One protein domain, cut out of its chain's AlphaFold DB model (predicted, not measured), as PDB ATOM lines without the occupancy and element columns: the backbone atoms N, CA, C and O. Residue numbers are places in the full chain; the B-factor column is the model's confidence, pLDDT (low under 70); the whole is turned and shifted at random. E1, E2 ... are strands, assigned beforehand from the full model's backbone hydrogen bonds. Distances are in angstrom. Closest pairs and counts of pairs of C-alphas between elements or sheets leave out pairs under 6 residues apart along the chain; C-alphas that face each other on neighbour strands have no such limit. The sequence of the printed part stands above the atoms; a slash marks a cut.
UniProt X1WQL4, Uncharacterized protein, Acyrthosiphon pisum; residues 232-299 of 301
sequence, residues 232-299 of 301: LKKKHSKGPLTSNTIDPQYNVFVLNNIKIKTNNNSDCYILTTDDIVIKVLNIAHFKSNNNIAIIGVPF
ATOM      1  N   LEU A 232     170.202 189.724  71.500       92.44
ATOM      2  CA  LEU A 232     171.067 190.506  72.367       92.44
ATOM      3  C   LEU A 232     172.069 191.269  71.500       92.44
ATOM      4  O   LEU A 232     172.668 190.709  70.579       92.44
ATOM      5  N   LYS A 233     172.227 192.569  71.752       93.25
ATOM      6  CA  LYS A 233     173.090 193.453  70.955       93.25
ATOM      7  C   LYS A 233     173.944 194.334  71.863       93.25
ATOM      8  O   LYS A 233     173.598 194.586  73.013       93.25
ATOM      9  N   LYS A 234     175.039 194.857  71.301       93.69
ATOM     10  CA  LYS A 234     175.992 195.761  71.972       93.69
ATOM     11  C   LYS A 234     176.599 195.146  73.242       93.69
ATOM     12  O   LYS A 234     176.302 195.604  74.348       93.69
ATOM     13  N   LYS A 235     177.443 194.124  73.053       95.19
ATOM     14  CA  LYS A 235     178.223 193.499  74.132       95.19
ATOM     15  C   LYS A 235     179.039 194.539  74.904       95.19
ATOM     16  O   LYS A 235     179.557 195.480  74.301       95.19
ATOM     17  N   HIS A 236     179.159 194.359  76.213       94.12
ATOM     18  CA  HIS A 236     180.025 195.157  77.082       94.12
ATOM     19  C   HIS A 236     180.464 194.350  78.310       94.12
ATOM     20  O   HIS A 236     180.098 193.191  78.453       94.12
ATOM     21  N   SER A 237     181.237 194.988  79.192       92.81
ATOM     22  CA  SER A 237     181.731 194.422  80.458       92.81
ATOM     23  C   SER A 237     181.546 195.356  81.666       92.81
ATOM     24  O   SER A 237     182.021 195.069  82.755       92.81
ATOM     25  N   LYS A 238     180.881 196.508  81.481       90.69
ATOM     26  CA  LYS A 238     180.773 197.585  82.488       90.69
ATOM     27  C   LYS A 238     179.493 197.569  83.343       90.69
ATOM     28  O   LYS A 238     179.223 198.555  84.021       90.69
ATOM     29  N   GLY A 239     178.661 196.533  83.249       87.38
ATOM     30  CA  GLY A 239     177.390 196.467  83.975       87.38
ATOM     31  C   GLY A 239     177.500 195.659  85.273       87.38
ATOM     32  O   GLY A 239     178.424 194.860  85.427       87.38
ATOM     33  N   PRO A 240     176.568 195.844  86.223       93.69
ATOM     34  CA  PRO A 240     176.515 195.024  87.428       93.69
ATOM     35  C   PRO A 240     176.200 193.560  87.092       93.69
ATOM     36  O   PRO A 240     175.301 193.282  86.297       93.69
ATOM     37  N   LEU A 241     176.902 192.631  87.740       94.19
ATOM     38  CA  LEU A 241     176.580 191.204  87.767       94.19
ATOM     39  C   LEU A 241     176.228 190.799  89.202       94.19
ATOM     40  O   LEU A 241     176.837 191.262  90.162       94.19
ATOM     41  N   THR A 242     175.242 189.923  89.342       92.25
ATOM     42  CA  THR A 242     174.893 189.265  90.607       92.25
ATOM     43  C   THR A 242     175.654 187.945  90.761       92.25
ATOM     44  O   THR A 242     176.217 187.422  89.793       92.25
ATOM     45  N   SER A 243     175.617 187.347  91.957       92.31
ATOM     46  CA  SER A 243     176.204 186.024  92.230       92.31
ATOM     47  C   SER A 243     175.703 184.929  91.278       92.31
ATOM     48  O   SER A 243     176.455 183.998  90.990       92.31
ATOM     49  N   ASN A 244     174.494 185.080  90.727       93.06
ATOM     50  CA  ASN A 244     173.830 184.104  89.861       93.06
ATOM     51  C   ASN A 244     173.976 184.392  88.358       93.06
ATOM     52  O   ASN A 244     173.429 183.644  87.549       93.06
ATOM     53  N   THR A 245     174.696 185.446  87.963       94.62
ATOM     54  CA  THR A 245     174.814 185.867  86.553       94.62
ATOM     55  C   THR A 245     176.253 185.854  86.052       94.62
ATOM     56  O   THR A 245     177.183 186.037  86.837       94.62
ATOM     57  N   ILE A 246     176.433 185.641  84.750       95.19
ATOM     58  CA  ILE A 246     177.727 185.580  84.057       95.19
ATOM     59  C   ILE A 246     177.724 186.386  82.765       95.19
ATOM     60  O   ILE A 246     176.675 186.653  82.174       95.19
ATOM     61  N   ASP A 247     178.931 186.734  82.328       92.88
ATOM     62  CA  ASP A 247     179.200 187.237  80.988       92.88
ATOM     63  C   ASP A 247     178.766 186.242  79.895       92.88
ATOM     64  O   ASP A 247     178.739 185.031  80.129       92.88
ATOM     65  N   PRO A 248     178.484 186.728  78.672       94.12
ATOM     66  CA  PRO A 248     178.603 188.121  78.213       94.12
ATOM     67  C   PRO A 248     177.448 189.040  78.650       94.12
ATOM     68  O   PRO A 248     176.299 188.610  78.726       94.12
ATOM     69  N   GLN A 249     177.748 190.328  78.856       95.69
ATOM     70  CA  GLN A 249     176.755 191.376  79.142       95.69
ATOM     71  C   GLN A 249     176.386 192.188  77.893       95.69
ATOM     72  O   GLN A 249     177.191 192.328  76.966       95.69
ATOM     73  N   TYR A 250     175.183 192.765  77.873       96.31
ATOM     74  CA  TYR A 250     174.606 193.459  76.719       96.31
ATOM     75  C   TYR A 250     173.830 194.717  77.111       96.31
ATOM     76  O   TYR A 250     173.072 194.733  78.074       96.31
ATOM     77  N   ASN A 251     173.928 195.755  76.273       94.94
ATOM     78  CA  ASN A 251     173.161 196.986  76.489       94.94
ATOM     79  C   ASN A 251     171.753 196.943  75.890       94.94
ATOM     80  O   ASN A 251     170.942 197.823  76.173       94.94
ATOM     81  N   VAL A 252     171.483 196.013  74.970       94.38
ATOM     82  CA  VAL A 252     170.229 195.989  74.212       94.38
ATOM     83  C   VAL A 252     169.680 194.580  74.153       94.38
ATOM     84  O   VAL A 252     170.344 193.674  73.647       94.38
ATOM     85  N   PHE A 253     168.428 194.444  74.573       94.00
ATOM     86  CA  PHE A 253     167.639 193.238  74.399       94.00
ATOM     87  C   PHE A 253     166.421 193.549  73.532       94.00
ATOM     88  O   PHE A 253     165.679 194.496  73.795       94.00
ATOM     89  N   VAL A 254     166.252 192.783  72.457       91.25
ATOM     90  CA  VAL A 254     165.076 192.840  71.587       91.25
ATOM     91  C   VAL A 254     164.253 191.591  71.855       91.25
ATOM     92  O   VAL A 254     164.722 190.489  71.565       91.25
ATOM     93  N   LEU A 255     163.050 191.782  72.388       86.81
ATOM     94  CA  LEU A 255     162.070 190.743  72.680       86.81
ATOM     95  C   LEU A 255     160.845 191.001  71.802       86.81
ATOM     96  O   LEU A 255     160.092 191.940  72.056       86.81
ATOM     97  N   ASN A 256     160.643 190.189  70.764       83.12
ATOM     98  CA  ASN A 256     159.584 190.402  69.771       83.12
ATOM     99  C   ASN A 256     159.598 191.848  69.220       83.12
ATOM    100  O   ASN A 256     160.545 192.247  68.537       83.12
ATOM    101  N   ASN A 257     158.568 192.638  69.547       80.50
ATOM    102  CA  ASN A 257     158.402 194.033  69.127       80.50
ATOM    103  C   ASN A 257     158.901 195.059  70.161       80.50
ATOM    104  O   ASN A 257     158.835 196.255  69.890       80.50
ATOM    105  N   ILE A 258     159.397 194.612  71.318       86.19
ATOM    106  CA  ILE A 258     159.856 195.467  72.417       86.19
ATOM    107  C   ILE A 258     161.380 195.532  72.409       86.19
ATOM    108  O   ILE A 258     162.074 194.528  72.198       86.19
ATOM    109  N   LYS A 259     161.927 196.726  72.655       91.38
ATOM    110  CA  LYS A 259     163.374 196.925  72.763       91.38
ATOM    111  C   LYS A 259     163.753 197.599  74.075       91.38
ATOM    112  O   LYS A 259     163.539 198.793  74.253       91.38
ATOM    113  N   ILE A 260     164.469 196.857  74.910       93.75
ATOM    114  CA  ILE A 260     165.038 197.351  76.163       93.75
ATOM    115  C   ILE A 260     166.460 197.841  75.890       93.75
ATOM    116  O   ILE A 260     167.256 197.132  75.261       93.75
ATOM    117  N   LYS A 261     166.790 199.051  76.355       94.56
ATOM    118  CA  LYS A 261     168.154 199.593  76.292       94.56
ATOM    119  C   LYS A 261     168.586 200.120  77.652       94.56
ATOM    120  O   LYS A 261     168.082 201.141  78.101       94.56
ATOM    121  N   THR A 262     169.590 199.494  78.250       93.06
ATOM    122  CA  THR A 262     170.126 199.876  79.572       93.06
ATOM    123  C   THR A 262     170.716 201.288  79.584       93.06
ATOM    124  O   THR A 262     170.690 201.981  80.596       93.06
ATOM    125  N   ASN A 263     171.231 201.745  78.441       90.56
ATOM    126  CA  ASN A 263     171.929 203.020  78.307       90.56
ATOM    127  C   ASN A 263     171.026 204.203  77.911       90.56
ATOM    128  O   ASN A 263     171.533 205.297  77.657       90.56
ATOM    129  N   ASN A 264     169.713 203.995  77.801       91.75
ATOM    130  CA  ASN A 264     168.756 205.038  77.465       91.75
ATOM    131  C   ASN A 264     167.691 205.128  78.559       91.75
ATOM    132  O   ASN A 264     167.030 204.141  78.856       91.75
ATOM    133  N   ASN A 265     167.496 206.323  79.120       90.56
ATOM    134  CA  ASN A 265     166.612 206.501  80.266       90.56
ATOM    135  C   ASN A 265     165.136 206.187  79.969       90.56
ATOM    136  O   ASN A 265     164.459 205.715  80.861       90.56
ATOM    137  N   SER A 266     164.605 206.415  78.766       90.88
ATOM    138  CA  SER A 266     163.210 206.038  78.482       90.88
ATOM    139  C   SER A 266     163.045 204.544  78.215       90.88
ATOM    140  O   SER A 266     161.967 204.006  78.420       90.88
ATOM    141  N   ASP A 267     164.096 203.875  77.738       93.19
ATOM    142  CA  ASP A 267     164.030 202.493  77.242       93.19
ATOM    143  C   ASP A 267     164.530 201.459  78.272       93.19
ATOM    144  O   ASP A 267     164.683 200.281  77.938       93.19
ATOM    145  N   CYS A 268     164.852 201.884  79.499       93.94
ATOM    146  CA  CYS A 268     165.434 201.035  80.541       93.94
ATOM    147  C   CYS A 268     164.448 200.643  81.644       93.94
ATOM    148  O   CYS A 268     164.884 200.228  82.711       93.94
ATOM    149  N   TYR A 269     163.143 200.749  81.410       93.69
ATOM    150  CA  TYR A 269     162.121 200.344  82.375       93.69
ATOM    151  C   TYR A 269     161.275 199.201  81.819       93.69
ATOM    152  O   TYR A 269     160.951 199.186  80.632       93.69
ATOM    153  N   ILE A 270     160.927 198.250  82.682       92.31
ATOM    154  CA  ILE A 270     160.013 197.143  82.379       92.31
ATOM    155  C   ILE A 270     158.970 197.017  83.488       92.31
ATOM    156  O   ILE A 270     159.259 197.354  84.634       92.31
ATOM    157  N   LEU A 271     157.785 196.519  83.145       91.06
ATOM    158  CA  LEU A 271     156.749 196.122  84.098       91.06
ATOM    159  C   LEU A 271     156.785 194.597  84.237       91.06
ATOM    160  O   LEU A 271     156.777 193.894  83.221       91.06
ATOM    161  N   THR A 272     156.888 194.088  85.463       89.62
ATOM    162  CA  THR A 272     156.806 192.646  85.731       89.62
ATOM    163  C   THR A 272     155.354 192.175  85.781       89.62
ATOM    164  O   THR A 272     154.428 192.976  85.815       89.62
ATOM    165  N   THR A 273     155.151 190.857  85.813       88.44
ATOM    166  CA  THR A 273     153.831 190.240  86.025       88.44
ATOM    167  C   THR A 273     153.234 190.533  87.399       88.44
ATOM    168  O   THR A 273     152.040 190.350  87.580       88.44
ATOM    169  N   ASP A 274     154.059 190.987  88.344       89.50
ATOM    170  CA  ASP A 274     153.656 191.345  89.707       89.50
ATOM    171  C   ASP A 274     153.398 192.860  89.846       89.50
ATOM    172  O   ASP A 274     153.464 193.402  90.945       89.50
ATOM    173  N   ASP A 275     153.194 193.560  88.724       89.12
ATOM    174  CA  ASP A 275     152.983 195.012  88.638       89.12
ATOM    175  C   ASP A 275     154.121 195.873  89.220       89.12
ATOM    176  O   ASP A 275     153.944 197.044  89.565       89.12
ATOM    177  N   ILE A 276     155.340 195.328  89.276       91.69
ATOM    178  CA  ILE A 276     156.522 196.058  89.738       91.69
ATOM    179  C   ILE A 276     157.243 196.659  88.536       91.69
ATOM    180  O   ILE A 276     157.656 195.962  87.604       91.69
ATOM    181  N   VAL A 277     157.461 197.971  88.579       93.75
ATOM    182  CA  VAL A 277     158.317 198.649  87.604       93.75
ATOM    183  C   VAL A 277     159.774 198.432  88.001       93.75
ATOM    184  O   VAL A 277     160.177 198.752  89.115       93.75
ATOM    185  N   ILE A 278     160.592 197.912  87.088       94.31
ATOM    186  CA  ILE A 278     162.026 197.685  87.304       94.31
ATOM    187  C   ILE A 278     162.829 198.562  86.351       94.31
ATOM    188  O   ILE A 278     162.624 198.530  85.136       94.31
ATOM    189  N   LYS A 279     163.808 199.288  86.897       94.94
ATOM    190  CA  LYS A 279     164.860 199.933  86.112       94.94
ATOM    191  C   LYS A 279     165.940 198.912  85.776       94.94
ATOM    192  O   LYS A 279     166.696 198.480  86.645       94.94
ATOM    193  N   VAL A 280     166.033 198.553  84.506       94.94
ATOM    194  CA  VAL A 280     167.015 197.624  83.955       94.94
ATOM    195  C   VAL A 280     168.387 198.288  83.903       94.94
ATOM    196  O   VAL A 280     168.613 199.250  83.167       94.94
ATOM    197  N   LEU A 281     169.319 197.747  84.681       95.12
ATOM    198  CA  LEU A 281     170.704 198.206  84.769       95.12
ATOM    199  C   LEU A 281     171.629 197.404  83.854       95.12
ATOM    200  O   LEU A 281     172.611 197.947  83.351       95.12
ATOM    201  N   ASN A 282     171.333 196.120  83.639       95.94
ATOM    202  CA  ASN A 282     172.157 195.239  82.821       95.94
ATOM    203  C   ASN A 282     171.364 194.059  82.243       95.94
ATOM    204  O   ASN A 282     170.314 193.686  82.769       95.94
ATOM    205  N   ILE A 283     171.890 193.449  81.181       96.25
ATOM    206  CA  ILE A 283     171.362 192.220  80.583       96.25
ATOM    207  C   ILE A 283     172.521 191.234  80.421       96.25
ATOM    208  O   ILE A 283     173.537 191.570  79.815       96.25
ATOM    209  N   ALA A 284     172.372 190.025  80.952       96.25
ATOM    210  CA  ALA A 284     173.417 189.001  80.992       96.25
ATOM    211  C   ALA A 284     172.801 187.592  80.895       96.25
ATOM    212  O   ALA A 284     171.671 187.444  80.424       96.25
ATOM    213  N   HIS A 285     173.523 186.561  81.342       95.56
ATOM    214  CA  HIS A 285     173.031 185.183  81.400       95.56
ATOM    215  C   HIS A 285     173.033 184.635  82.832       95.56
ATOM    216  O   HIS A 285     173.903 184.982  83.632       95.56
ATOM    217  N   PHE A 286     172.079 183.764  83.165       94.69
ATOM    218  CA  PHE A 286     172.094 183.002  84.414       94.69
ATOM    219  C   PHE A 286     173.176 181.916  84.386       94.69
ATOM    220  O   PHE A 286     173.313 181.194  83.402       94.69
ATOM    221  N   LYS A 287     173.889 181.728  85.502       93.12
ATOM    222  CA  LYS A 287     174.910 180.675  85.660       93.12
ATOM    223  C   LYS A 287     174.356 179.258  85.530       93.12
ATOM    224  O   LYS A 287     175.060 178.378  85.055       93.12
ATOM    225  N   SER A 288     173.124 179.034  85.981       92.00
ATOM    226  CA  SER A 288     172.532 177.696  86.102       92.00
ATOM    227  C   SER A 288     172.120 177.083  84.765       92.00
ATOM    228  O   SER A 288     172.277 175.884  84.570       92.00
ATOM    229  N   ASN A 289     171.567 177.888  83.857       91.00
ATOM    230  CA  ASN A 289     170.945 177.411  82.618       91.00
ATOM    231  C   ASN A 289     171.310 178.247  81.383       91.00
ATOM    232  O   ASN A 289     170.800 177.979  80.298       91.00
ATOM    233  N   ASN A 290     172.161 179.266  81.534       88.62
ATOM    234  CA  ASN A 290     172.563 180.185  80.471       88.62
ATOM    235  C   ASN A 290     171.396 180.953  79.807       88.62
ATOM    236  O   ASN A 290     171.560 181.541  78.734       88.62
ATOM    237  N   ASN A 291     170.217 180.989  80.438       92.25
ATOM    238  CA  ASN A 291     169.089 181.794  79.972       92.25
ATOM    239  C   ASN A 291     169.355 183.284  80.197       92.25
ATOM    240  O   ASN A 291     170.145 183.665  81.060       92.25
ATOM    241  N   ILE A 292     168.672 184.128  79.423       92.81
ATOM    242  CA  ILE A 292     168.802 185.586  79.515       92.81
ATOM    243  C   ILE A 292     168.339 186.052  80.900       92.81
ATOM    244  O   ILE A 292     167.216 185.773  81.312       92.81
ATOM    245  N   ALA A 293     169.202 186.789  81.591       93.50
ATOM    246  CA  ALA A 293     168.935 187.419  82.873       93.50
ATOM    247  C   ALA A 293     168.846 188.939  82.693       93.50
ATOM    248  O   ALA A 293     169.760 189.565  82.147       93.50
ATOM    249  N   ILE A 294     167.759 189.538  83.176       93.69
ATOM    250  CA  ILE A 294     167.606 190.992  83.272       93.69
ATOM    251  C   ILE A 294     167.950 191.395  84.704       93.69
ATOM    252  O   ILE A 294     167.362 190.884  85.653       93.69
ATOM    253  N   ILE A 295     168.909 192.302  84.858       94.62
ATOM    254  CA  ILE A 295     169.386 192.779  86.157       94.62
ATOM    255  C   ILE A 295     168.915 194.218  86.316       94.62
ATOM    256  O   ILE A 295     169.212 195.075  85.481       94.62
ATOM    257  N   GLY A 296     168.191 194.500  87.392       94.12
ATOM    258  CA  GLY A 296     167.626 195.817  87.636       94.12
ATOM    259  C   GLY A 296     167.272 196.047  89.094       94.12
ATOM    260  O   GLY A 296     167.423 195.156  89.928       94.12
ATOM    261  N   VAL A 297     166.808 197.257  89.384       93.44
ATOM    262  CA  VAL A 297     166.309 197.654  90.705       93.44
ATOM    263  C   VAL A 297     164.837 198.049  90.604       93.44
ATOM    264  O   VAL A 297     164.456 198.644  89.589       93.44
ATOM    265  N   PRO A 298     164.009 197.749  91.619       92.94
ATOM    266  CA  PRO A 298     162.650 198.268  91.683       92.94
ATOM    267  C   PRO A 298     162.656 199.795  91.579       92.94
ATOM    268  O   PRO A 298     163.429 200.477  92.254       92.94
ATOM    269  N   PHE A 299     161.815 200.327  90.702       87.88
ATOM    270  CA  PHE A 299     161.529 201.747  90.628       87.88
ATOM    271  C   PHE A 299     160.447 202.048  91.664       87.88
ATOM    272  O   PHE A 299     159.275 201.743  91.458       87.88
TER     273      PHE A 299
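Overview. This is residues 232 to 299 of the 301 residues of an uncharacterized protein of Acyrthosiphon pisum (UniProt X1WQL4). One strongly twisted sheet folds round as a small, incompletely closed barrel: meander E1-E2-E3 and meander E4-E5-E6, each strand the antiparallel neighbour of the one before, join where bent strands E2 and E5 pair. The 68 printed residues hold six strands, E1 to E6, and no named helix, all strand by class. The branched, antiparallel whole is compact, with a radius of gyration of the C-alphas of 11.3 A and spans of 26 by 24 by 22 A.

Along the chain. E1, residues 232 to 236, begins at C-alpha (171.067, 190.506, 72.367). E2 is 245 to 255, 19.5 A; E3 258 to 261; E4 269 to 271; E5 277 to 286, 21.1 A. E6, 292 to 298, 18.6 A, ends at (162.650, 198.268, 91.683).

Arrangement. E2 bends by 90 degrees at residue 248. E1 lies on one side of it (N 233 to O 252, 2.9 A), E3 (N 253 to O 260, 3.0 A) and E5 (N 246 to O 285, 2.8 A) on the other. E5 bends by 81 degrees at residue 281; E2 and E4 (N 278 to O 270, 2.8 A) lie on one side, E6 (N 281 to O 295, 2.8 A) on the other. The closest C-alphas of E3 and E4, Ile 260 and Tyr 269, are 7.5 A apart.

Size, cuts and confidence. The C-alphas farthest apart, of Ser 266 and Ser 288, are 30.8 A apart. The printed part has no cut and no long link, and no printed residue is under pLDDT 70.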